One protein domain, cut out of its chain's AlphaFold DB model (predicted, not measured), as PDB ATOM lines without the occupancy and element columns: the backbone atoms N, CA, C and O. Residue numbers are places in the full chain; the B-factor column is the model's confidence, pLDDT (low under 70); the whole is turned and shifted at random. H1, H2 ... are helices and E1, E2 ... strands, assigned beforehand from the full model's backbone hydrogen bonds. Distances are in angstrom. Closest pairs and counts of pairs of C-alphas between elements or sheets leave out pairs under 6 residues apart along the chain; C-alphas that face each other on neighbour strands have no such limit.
ATOM      1  N   ALA A  62     182.515 186.579 190.716       74.69
ATOM      2  CA  ALA A  62     181.166 187.121 190.893       74.69
ATOM      3  C   ALA A  62     180.813 188.259 189.909       74.69
ATOM      4  O   ALA A  62     179.693 188.329 189.418       74.69
ATOM      5  N   LEU A  63     181.755 189.162 189.621       73.81
ATOM      6  CA  LEU A  63     181.554 190.247 188.652       73.81
ATOM      7  C   LEU A  63     181.530 189.714 187.216       73.81
ATOM      8  O   LEU A  63     180.735 190.181 186.408       73.81
ATOM      9  N   HIS A  64     182.393 188.743 186.913       79.06
ATOM     10  CA  HIS A  64     182.409 188.061 185.621       79.06
ATOM     11  C   HIS A  64     181.073 187.364 185.352       79.06
ATOM     12  O   HIS A  64     180.431 187.664 184.351       79.06
ATOM     13  N   GLU A  65     180.590 186.553 186.294       81.00
ATOM     14  CA  GLU A  65     179.300 185.862 186.193       81.00
ATOM     15  C   GLU A  65     178.127 186.837 186.018       81.00
ATOM     16  O   GLU A  65     177.263 186.616 185.170       81.00
ATOM     17  N   LEU A  66     178.105 187.947 186.770       83.00
ATOM     18  CA  LEU A  66     177.071 188.978 186.626       83.00
ATOM     19  C   LEU A  66     177.069 189.597 185.224       83.00
ATOM     20  O   LEU A  66     176.012 189.727 184.611       83.00
ATOM     21  N   LEU A  67     178.245 189.944 184.702       80.56
ATOM     22  CA  LEU A  67     178.372 190.519 183.366       80.56
ATOM     23  C   LEU A  67     177.952 189.516 182.279       80.56
ATOM     24  O   LEU A  67     177.254 189.895 181.335       80.56
ATOM     25  N   VAL A  68     178.327 188.241 182.425       83.44
ATOM     26  CA  VAL A  68     177.889 187.152 181.538       83.44
ATOM     27  C   VAL A  68     176.370 187.026 181.531       83.44
ATOM     28  O   VAL A  68     175.762 186.946 180.459       83.44
ATOM     29  N   GLU A  69     175.735 187.073 182.701       84.75
ATOM     30  CA  GLU A  69     174.279 187.015 182.816       84.75
ATOM     31  C   GLU A  69     173.578 188.241 182.212       84.75
ATOM     32  O   GLU A  69     172.582 188.077 181.498       84.75
ATOM     33  N   ASP A  70     174.112 189.447 182.410       83.00
ATOM     34  CA  ASP A  70     173.561 190.677 181.830       83.00
ATOM     35  C   ASP A  70     173.629 190.658 180.297       83.00
ATOM     36  O   ASP A  70     172.634 190.935 179.617       83.00
ATOM     37  N   VAL A  71     174.769 190.262 179.723       81.25
ATOM     38  CA  VAL A  71     174.918 190.123 178.265       81.25
ATOM     39  C   VAL A  71     174.015 189.012 177.733       81.25
ATOM     40  O   VAL A  71     173.354 189.194 176.704       81.25
ATOM     41  N   ARG A  72     173.908 187.879 178.438       84.19
ATOM     42  CA  ARG A  72     172.973 186.799 178.089       84.19
ATOM     43  C   ARG A  72     171.535 187.314 178.042       84.19
ATOM     44  O   ARG A  72     170.791 186.955 177.120       84.19
ATOM     45  N   GLN A  73     171.128 188.122 179.020       81.56
ATOM     46  CA  GLN A  73     169.785 188.689 179.080       81.56
ATOM     47  C   GLN A  73     169.561 189.708 177.957       81.56
ATOM     48  O   GLN A  73     168.569 189.600 177.241       81.56
ATOM     49  N   ALA A  74     170.522 190.597 177.701       80.25
ATOM     50  CA  ALA A  74     170.450 191.563 176.607       80.25
ATOM     51  C   ALA A  74     170.336 190.886 175.228       80.25
ATOM     52  O   ALA A  74     169.502 191.282 174.414       80.25
ATOM     53  N   ILE A  75     171.115 189.826 174.970       76.44
ATOM     54  CA  ILE A  75     170.997 189.016 173.745       76.44
ATOM     55  C   ILE A  75     169.603 188.389 173.661       76.44
ATOM     56  O   ILE A  75     168.974 188.409 172.601       76.44
ATOM     57  N   THR A  76     169.109 187.840 174.771       78.06
ATOM     58  CA  THR A  76     167.786 187.213 174.843       78.06
ATOM     59  C   THR A  76     166.674 188.204 174.492       78.06
ATOM     60  O   THR A  76     165.817 187.881 173.666       78.06
ATOM     61  N   ASP A  77     166.727 189.404 175.064       76.81
ATOM     62  CA  ASP A  77     165.721 190.451 174.890       76.81
ATOM     63  C   ASP A  77     165.777 191.051 173.480       76.81
ATOM     64  O   ASP A  77     164.755 191.130 172.799       76.81
ATOM     65  N   ALA A  78     166.975 191.401 172.995       72.25
ATOM     66  CA  ALA A  78     167.167 192.025 171.683       72.25
ATOM     67  C   ALA A  78     166.743 191.119 170.522       72.25
ATOM     68  O   ALA A  78     166.268 191.587 169.488       72.25
ATOM     69  N   THR A  79     166.926 189.810 170.680       69.69
ATOM     70  CA  THR A  79     166.605 188.835 169.636       69.69
ATOM     71  C   THR A  79     165.203 188.235 169.808       69.69
ATOM     72  O   THR A  79     164.693 187.584 168.894       69.69
ATOM     73  N   GLY A  80     164.574 188.409 170.977       69.19
ATOM     74  CA  GLY A  80     163.322 187.742 171.346       69.19
ATOM     75  C   GLY A  80     163.433 186.211 171.373       69.19
ATOM     76  O   GLY A  80     162.423 185.517 171.241       69.19
ATOM     77  N   THR A  81     164.656 185.666 171.468       64.69
ATOM     78  CA  THR A  81     164.962 184.236 171.258       64.69
ATOM     79  C   THR A  81     164.966 183.385 172.523       64.69
ATOM     80  O   THR A  81     165.147 182.170 172.418       64.69
ATOM     81  N   GLY A  82     164.744 183.981 173.697       59.31
ATOM     82  CA  GLY A  82     164.787 183.296 174.990       59.31
ATOM     83  C   GLY A  82     163.874 182.078 175.046       59.31
ATOM     84  O   GLY A  82     162.664 182.216 175.197       59.31
ATOM     85  N   ARG A  83     164.458 180.876 174.923       61.22
ATOM     86  CA  ARG A  83     163.742 179.585 174.822       61.22
ATOM     87  C   ARG A  83     162.753 179.482 173.647       61.22
ATOM     88  O   ARG A  83     162.025 178.500 173.567       61.22
ATOM     89  N   THR A  84     162.746 180.446 172.731       63.53
ATOM     90  CA  THR A  84     161.923 180.451 171.514       63.53
ATOM     91  C   THR A  84     162.757 180.059 170.300       63.53
ATOM     92  O   THR A  84     162.345 179.165 169.572       63.53
ATOM     93  N   HIS A  85     163.960 180.620 170.119       70.81
ATOM     94  CA  HIS A  85     164.818 180.292 168.967       70.81
ATOM     95  C   HIS A  85     166.227 179.829 169.347       70.81
ATOM     96  O   HIS A  85     166.740 178.894 168.729       70.81
ATOM     97  N   LEU A  86     166.832 180.417 170.383       76.12
ATOM     98  CA  LEU A  86     168.152 180.041 170.882       76.12
ATOM     99  C   LEU A  86     168.061 179.606 172.348       76.12
ATOM    100  O   LEU A  86     167.333 180.174 173.162       76.12
ATOM    101  N   ALA A  87     168.813 178.566 172.685       77.88
ATOM    102  CA  ALA A  87     168.981 178.057 174.032       77.88
ATOM    103  C   ALA A  87     170.406 178.339 174.504       77.88
ATOM    104  O   ALA A  87     171.366 177.985 173.818       77.88
ATOM    105  N   HIS A  88     170.523 178.938 175.688       81.94
ATOM    106  CA  HIS A  88     171.794 179.102 176.384       81.94
ATOM    107  C   HIS A  88     172.363 177.742 176.814       81.94
ATOM    108  O   HIS A  88     171.615 176.849 177.228       81.94
ATOM    109  N   ARG A  89     173.684 177.588 176.698       78.31
ATOM    110  CA  ARG A  89     174.436 176.351 176.950       78.31
ATOM    111  C   ARG A  89     175.712 176.559 177.781       78.31
ATOM    112  O   ARG A  89     176.430 175.588 177.983       78.31
ATOM    113  N   GLY A  90     175.960 177.770 178.292       78.25
ATOM    114  CA  GLY A  90     177.118 178.083 179.138       78.25
ATOM    115  C   GLY A  90     178.458 177.922 178.421       78.25
ATOM    116  O   GLY A  90     178.518 177.999 177.188       78.25
ATOM    117  N   ALA A  91     179.513 177.663 179.194       74.81
ATOM    118  CA  ALA A  91     180.879 177.490 178.709       74.81
ATOM    119  C   ALA A  91     181.125 176.118 178.065       74.81
ATOM    120  O   ALA A  91     181.847 175.259 178.566       74.81
ATOM    121  N   ALA A  92     180.463 175.870 176.935       71.56
ATOM    122  CA  ALA A  92     180.654 174.643 176.179       71.56
ATOM    123  C   ALA A  92     181.919 174.739 175.317       71.56
ATOM    124  O   ALA A  92     181.974 175.567 174.407       71.56
ATOM    125  N   TYR A  93     182.900 173.860 175.534       68.31
ATOM    126  CA  TYR A  93     184.114 173.765 174.711       68.31
ATOM    127  C   TYR A  93     183.816 173.356 173.259       68.31
ATOM    128  O   TYR A  93     182.722 172.892 172.916       68.31
ATOM    129  N   ILE A  94     184.779 173.582 172.363       68.94
ATOM    130  CA  ILE A  94     184.734 173.033 171.003       68.94
ATOM    131  C   ILE A  94     185.571 171.761 170.978       68.94
ATOM    132  O   ILE A  94     186.795 171.824 171.008       68.94
ATOM    133  N   ASP A  95     184.906 170.613 170.872       70.44
ATOM    134  CA  ASP A  95     185.607 169.355 170.631       70.44
ATOM    135  C   ASP A  95     186.325 169.366 169.279       70.44
ATOM    136  O   ASP A  95     185.844 169.940 168.290       70.44
ATOM    137  N   ARG A  96     187.449 168.641 169.226       73.00
ATOM    138  CA  ARG A  96     188.200 168.381 167.996       73.00
ATOM    139  C   ARG A  96     187.277 167.793 166.929       73.00
ATOM    140  O   ARG A  96     186.543 166.834 167.163       73.00
ATOM    141  N   ARG A  97     187.350 168.343 165.720       74.88
ATOM    142  CA  ARG A  97     186.543 167.943 164.567       74.88
ATOM    143  C   ARG A  97     187.415 167.230 163.541       74.88
ATOM    144  O   ARG A  97     188.258 167.883 162.929       74.88
ATOM    145  N   PRO A  98     187.174 165.938 163.262       77.75
ATOM    146  CA  PRO A  98     187.953 165.180 162.276       77.75
ATOM    147  C   PRO A  98     187.935 165.782 160.863       77.75
ATOM    148  O   PRO A  98     188.782 165.461 160.040       77.75
ATOM    149  N   THR A  99     186.949 166.630 160.567       81.44
ATOM    150  CA  THR A  99     186.757 167.275 159.265       81.44
ATOM    151  C   THR A  99     187.476 168.618 159.123       81.44
ATOM    152  O   THR A  99     187.432 169.200 158.044       81.44
ATOM    153  N   LEU A 100     188.065 169.156 160.195       78.75
ATOM    154  CA  LEU A 100     188.829 170.406 160.162       78.75
ATOM    155  C   LEU A 100     190.337 170.107 160.167       78.75
ATOM    156  O   LEU A 100     190.738 169.100 160.753       78.75
ATOM    157  N   PRO A 101     191.178 170.968 159.559       89.94
ATOM    158  CA  PRO A 101     192.631 170.850 159.666       89.94
ATOM    159  C   PRO A 101     193.096 170.867 161.126       89.94
ATOM    160  O   PRO A 101     192.496 171.546 161.962       89.94
ATOM    161  N   ASP A 102     194.192 170.166 161.425       85.12
ATOM    162  CA  ASP A 102     194.733 170.069 162.786       85.12
ATOM    163  C   ASP A 102     195.039 171.443 163.389       85.12
ATOM    164  O   ASP A 102     194.615 171.715 164.502       85.12
ATOM    165  N   GLU A 103     195.623 172.363 162.619       81.00
ATOM    166  CA  GLU A 103     195.882 173.738 163.069       81.00
ATOM    167  C   GLU A 103     194.598 174.486 163.475       81.00
ATOM    168  O   GLU A 103     194.581 175.238 164.448       81.00
ATOM    169  N   THR A 104     193.492 174.257 162.756       76.31
ATOM    170  CA  THR A 104     192.189 174.849 163.097       76.31
ATOM    171  C   THR A 104     191.617 174.215 164.358       76.31
ATOM    172  O   THR A 104     191.108 174.922 165.219       76.31
ATOM    173  N   ASN A 105     191.707 172.892 164.492       80.19
ATOM    174  CA  ASN A 105     191.289 172.203 165.708       80.19
ATOM    175  C   ASN A 105     192.096 172.645 166.927       80.19
ATOM    176  O   ASN A 105     191.516 172.857 167.987       80.19
ATOM    177  N   ASP A 106     193.402 172.814 166.760       77.62
ATOM    178  CA  ASP A 106     194.286 173.280 167.812       77.62
ATOM    179  C   ASP A 106     193.928 174.717 168.200       77.62
ATOM    180  O   ASP A 106     193.865 175.005 169.383       77.62
ATOM    181  N   LEU A 107     193.591 175.601 167.252       72.94
ATOM    182  CA  LEU A 107     193.087 176.944 167.568       72.94
ATOM    183  C   LEU A 107     191.758 176.903 168.349       72.94
ATOM    184  O   LEU A 107     191.591 177.630 169.325       72.94
ATOM    185  N   LEU A 108     190.814 176.057 167.926       72.06
ATOM    186  CA  LEU A 108     189.486 175.949 168.542       72.06
ATOM    187  C   LEU A 108     189.520 175.291 169.929       72.06
ATOM    188  O   LEU A 108     188.664 175.606 170.753       72.06
ATOM    189  N   ALA A 109     190.495 174.417 170.199       69.38
ATOM    190  CA  ALA A 109     190.651 173.726 171.480       69.38
ATOM    191  C   ALA A 109     190.945 174.673 172.657       69.38
ATOM    192  O   ALA A 109     190.684 174.312 173.800       69.38
ATOM    193  N   TYR A 110     191.451 175.881 172.385       62.75
ATOM    194  CA  TYR A 110     191.718 176.903 173.405       62.75
ATOM    195  C   TYR A 110     190.603 177.952 173.522       62.75
ATOM    196  O   TYR A 110     190.745 178.906 174.283       62.75
ATOM    197  N   LEU A 111     189.508 177.818 172.763       68.31
ATOM    198  CA  LEU A 111     188.338 178.675 172.935       68.31
ATOM    199  C   LEU A 111     187.459 178.118 174.057       68.31
ATOM    200  O   LEU A 111     186.740 177.132 173.872       68.31
ATOM    201  N   GLU A 112     187.483 178.803 175.192       73.00
ATOM    202  CA  GLU A 112     186.591 178.589 176.326       73.00
ATOM    203  C   GLU A 112     185.622 179.768 176.397       73.00
ATOM    204  O   GLU A 112     185.926 180.746 177.056       73.00
ATOM    205  N   PRO A 113     184.509 179.744 175.642       76.69
ATOM    206  CA  PRO A 113     183.590 180.869 175.645       76.69
ATOM    207  C   PRO A 113     182.872 180.956 176.985       76.69
ATOM    208  O   PRO A 113     182.302 179.962 177.421       76.69
ATOM    209  N   ASP A 114     182.767 182.145 177.558       79.88
ATOM    210  CA  ASP A 114     181.944 182.384 178.750       79.88
ATOM    211  C   ASP A 114     180.466 181.987 178.576       79.88
ATOM    212  O   ASP A 114     179.809 181.509 179.505       79.88
ATOM    213  N   ALA A 115     179.927 182.133 177.362       83.00
ATOM    214  CA  ALA A 115     178.574 181.698 177.036       83.00
ATOM    215  C   ALA A 115     178.462 181.131 175.619       83.00
ATOM    216  O   ALA A 115     179.025 181.636 174.651       83.00
ATOM    217  N   SER A 116     177.648 180.091 175.465       84.00
ATOM    218  CA  SER A 116     177.314 179.492 174.173       84.00
ATOM    219  C   SER A 116     175.805 179.423 173.981       84.00
ATOM    220  O   SER A 116     175.044 179.230 174.931       84.00
ATOM    221  N   PHE A 117     175.367 179.526 172.731       83.19
ATOM    222  CA  PHE A 117     173.966 179.443 172.340       83.19
ATOM    223  C   PHE A 117     173.819 178.499 171.154       83.19
ATOM    224  O   PHE A 117     174.618 178.532 170.219       83.19
ATOM    225  N   GLY A 118     172.791 177.659 171.181       82.31
ATOM    226  CA  GLY A 118     172.423 176.781 170.070       82.31
ATOM    227  C   GLY A 118     170.927 176.852 169.783       82.31
ATOM    228  O   GLY A 118     170.190 177.446 170.568       82.31
ATOM    229  N   PRO A 119     170.439 176.249 168.690       79.12
ATOM    230  CA  PRO A 119     169.025 176.311 168.362       79.12
ATOM    231  C   PRO A 119     168.181 175.582 169.413       79.12
ATOM    232  O   PRO A 119     168.574 174.544 169.962       79.12
ATOM    233  N   PHE A 120     166.997 176.119 169.703       81.31
ATOM    234  CA  PHE A 120     166.069 175.481 170.627       81.31
ATOM    235  C   PHE A 120     165.473 174.218 169.992       81.31
ATOM    236  O   PHE A 120     164.683 174.292 169.055       81.31
ATOM    237  N   ARG A 121     165.828 173.041 170.525       79.06
ATOM    238  CA  ARG A 121     165.472 171.731 169.937       79.06
ATOM    239  C   ARG A 121     163.970 171.463 169.774       79.06
ATOM    240  O   ARG A 121     163.601 170.514 169.097       79.06
ATOM    241  N   PHE A 122     163.121 172.226 170.460       81.50
ATOM    242  CA  PHE A 122     161.667 172.067 170.422       81.50
ATOM    243  C   PHE A 122     160.962 173.158 169.609       81.50
ATOM    244  O   PHE A 122     159.735 173.170 169.554       81.50
ATOM    245  N   LEU A 123     161.712 174.058 168.968       80.19
ATOM    246  CA  LEU A 123     161.147 174.991 168.004       80.19
ATOM    247  C   LEU A 123     160.743 174.218 166.729       80.19
ATOM    248  O   LEU A 123     161.589 173.535 166.141       80.19
ATOM    249  N   PRO A 124     159.488 174.331 166.259       79.69
ATOM    250  CA  PRO A 124     159.081 173.756 164.982       79.69
ATOM    251  C   PRO A 124     159.949 174.271 163.826       79.69
ATOM    252  O   PRO A 124     160.127 175.474 163.661       79.69
ATOM    253  N   GLY A 125     160.490 173.355 163.019       78.62
ATOM    254  CA  GLY A 125     161.357 173.698 161.887       78.62
ATOM    255  C   GLY A 125     162.830 173.925 162.242       78.62
ATOM    256  O   GLY A 125     163.620 174.204 161.342       78.62
ATOM    257  N   ALA A 126     163.238 173.769 163.506       77.62
ATOM    258  CA  ALA A 126     164.653 173.759 163.854       77.62
ATOM    259  C   ALA A 126     165.354 172.555 163.201       77.62
ATOM    260  O   ALA A 126     164.980 171.402 163.427       77.62
ATOM    261  N   VAL A 127     166.390 172.824 162.404       78.00
ATOM    262  CA  VAL A 127     167.186 171.799 161.719       78.00
ATOM    263  C   VAL A 127     168.580 171.756 162.322       78.00
ATOM    264  O   VAL A 127     169.224 172.784 162.526       78.00
ATOM    265  N   LEU A 128     169.048 170.544 162.592       78.00
ATOM    266  CA  LEU A 128     170.407 170.277 163.030       78.00
ATOM    267  C   LEU A 128     171.253 169.873 161.811       78.00
ATOM    268  O   LEU A 128     170.800 169.020 161.041       78.00
ATOM    269  N   PRO A 129     172.462 170.432 161.616       74.00
ATOM    270  CA  PRO A 129     173.344 169.969 160.553       74.00
ATOM    271  C   PRO A 129     173.655 168.475 160.693       74.00
ATOM    272  O   PRO A 129     173.740 167.939 161.803       74.00
ATOM    273  N   GLN A 130     173.838 167.792 159.563       76.81
ATOM    274  CA  GLN A 130     174.141 166.363 159.558       76.81
ATOM    275  C   GLN A 130     175.416 166.072 160.365       76.81
ATOM    276  O   GLN A 130     176.427 166.752 160.211       76.81
ATOM    277  N   GLY A 131     175.361 165.051 161.226       72.31
ATOM    278  CA  GLY A 131     176.492 164.632 162.061       72.31
ATOM    279  C   GLY A 131     176.605 165.344 163.412       72.31
ATOM    280  O   GLY A 131     177.520 165.042 164.172       72.31
ATOM    281  N   PHE A 132     175.681 166.249 163.747       73.31
ATOM    282  CA  PHE A 132     175.660 166.921 165.046       73.31
ATOM    283  C   PHE A 132     174.636 166.317 166.000       73.31
ATOM    284  O   PHE A 132     173.657 165.698 165.588       73.31
ATOM    285  N   THR A 133     174.840 166.553 167.297       78.94
ATOM    286  CA  THR A 133     173.828 166.350 168.340       78.94
ATOM    287  C   THR A 133     173.377 167.707 168.881       78.94
ATOM    288  O   THR A 133     174.135 168.679 168.878       78.94
ATOM    289  N   TRP A 134     172.147 167.786 169.391       76.81
ATOM    290  CA  TRP A 134     171.588 169.015 169.976       76.81
ATOM    291  C   TRP A 134     172.357 169.554 171.191       76.81
ATOM    292  O   TRP A 134     172.139 170.700 171.582       76.81
ATOM    293  N   MET A 135     173.200 168.726 171.815       71.38
ATOM    294  CA  MET A 135     174.058 169.139 172.929       71.38
ATOM    295  C   MET A 135     175.397 169.714 172.454       71.38
ATOM    296  O   MET A 135     176.011 170.478 173.186       71.38
ATOM    297  N   ASN A 136     175.824 169.392 171.229       69.44
ATOM    298  CA  ASN A 136     177.161 169.728 170.732       69.44
ATOM    299  C   ASN A 136     177.140 170.835 169.663       69.44
ATOM    300  O   ASN A 136     178.195 171.303 169.230       69.44
ATOM    301  N   PHE A 137     175.954 171.248 169.203       75.56
ATOM    302  CA  PHE A 137     175.805 172.303 168.207       75.56
ATOM    303  C   PHE A 137     175.458 173.649 168.851       75.56
ATOM    304  O   PHE A 137     174.333 173.880 169.298       75.56
ATOM    305  N   HIS A 138     176.441 174.548 168.834       77.31
ATOM    306  CA  HIS A 138     176.329 175.936 169.264       77.31
ATOM    307  C   HIS A 138     176.574 176.842 168.052       77.31
ATOM    308  O   HIS A 138     177.573 176.677 167.354       77.31
ATOM    309  N   THR A 139     175.652 177.762 167.783       72.12
ATOM    310  CA  THR A 139     175.696 178.709 166.657       72.12
ATOM    311  C   THR A 139     176.380 180.020 167.020       72.12
ATOM    312  O   THR A 139     176.931 180.675 166.144       72.12
ATOM    313  N   LEU A 140     176.347 180.400 168.299       74.12
ATOM    314  CA  LEU A 140     176.993 181.599 168.822       74.12
ATOM    315  C   LEU A 140     177.785 181.228 170.075       74.12
ATOM    316  O   LEU A 140     177.282 180.516 170.943       74.12
ATOM    317  N   LYS A 141     179.015 181.721 170.150       76.19
ATOM    318  CA  LYS A 141     179.904 181.629 171.305       76.19
ATOM    319  C   LYS A 141     180.347 183.042 171.635       76.19
ATOM    320  O   LYS A 141     180.759 183.770 170.735       76.19
ATOM    321  N   VAL A 142     180.192 183.426 172.888       73.25
ATOM    322  CA  VAL A 142     180.480 184.756 173.405       73.25
ATOM    323  C   VAL A 142     181.554 184.594 174.457       73.25
ATOM    324  O   VAL A 142     181.416 183.772 175.356       73.25
ATOM    325  N   GLU A 143     182.607 185.379 174.298       77.00
ATOM    326  CA  GLU A 143     183.687 185.516 175.257       77.00
ATOM    327  C   GLU A 143     183.644 186.940 175.794       77.00
ATOM    328  O   GLU A 143     183.576 187.904 175.024       77.00
TER     329      GLU A 143
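Overview. This is residues 62 to 143 of the 153 residues of an uncharacterized protein of Phytophthora sojae (strain P6497) (UniProt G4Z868). A small antiparallel sheet, E1, E2 and E3, has H1 over one face, while H2 lies far out from the sheet, at the far end of a wide excursion of the chain between E1 and E2. A second long loop, residues 120 to 139, swings out from E2 and folds back to E3; residues 98 to 103, at and before the start of H2, stick out. The printed part has 82 residues, with two named helices and three named strands in the order H1 E1 H2 E2 E3, the sheet's order being E1 - E2 - E3. The class is mixed, helices and strands, though under half of the residues, 37, are in named elements. The whole is flat, spanning 37 by 36 by 16 A, and only just compact, close to loose, with a radius of gyration of the C-alphas of 13.9 A.

Arrangement. H1, residues 62 to 79, is on the sheet of E1, residues 86 to 88, E2, residues 115 to 119, and E3, residues 140 to 142, at a height over the sheet of 9.7 A. These are two layers, a helix on one face of a sheet. H1 lies over E2 and runs along the strands, at 21 degrees to E2 on the local plane; the closest C-alphas of the two are those of Val 68 and Ala 115, 7.1 A apart. E1 and E2 are antiparallel at 146 degrees, with N 87 and O 118 within hydrogen-bond range at 2.8 A. The hairpin of E2 and E3 is antiparallel at 168 degrees, with N 117 and O 140 within range at 2.8 A. The pairing is staggered: E2 pairs with E3 over residues 115 to 117 and with E1 over 117 to 119. H2, residues 102 to 109, is not on the sheet and is apart from H1 and E3. In H1 and H2 every O i to N i+4 pair is within hydrogen-bond range.

Along the chain. H1 begins at C-alpha 62, (181.166, 187.121, 190.893), and is 25.8 A long. E1 is 6.7 A from first to last C-alpha. H2 is 10.3 A long and begins at C-alpha 102, (194.733, 170.069, 162.786). E2 is 14.0 A long, and E3 is 6.6 A long, ending at C-alpha 142, (180.480, 184.756, 173.405).

Size, cuts and confidence. The two C-alphas farthest apart are those of Leu 63 and Gln 130, at 38.4 A. The printed part has no cut. The links E1 to H2, 13 residues, and E2 to E3, 20 residues, are long. The mean pLDDT of the printed part is 76.3; residues 79 to 84, 93 to 94, 109 to 111 and 136 are under 70.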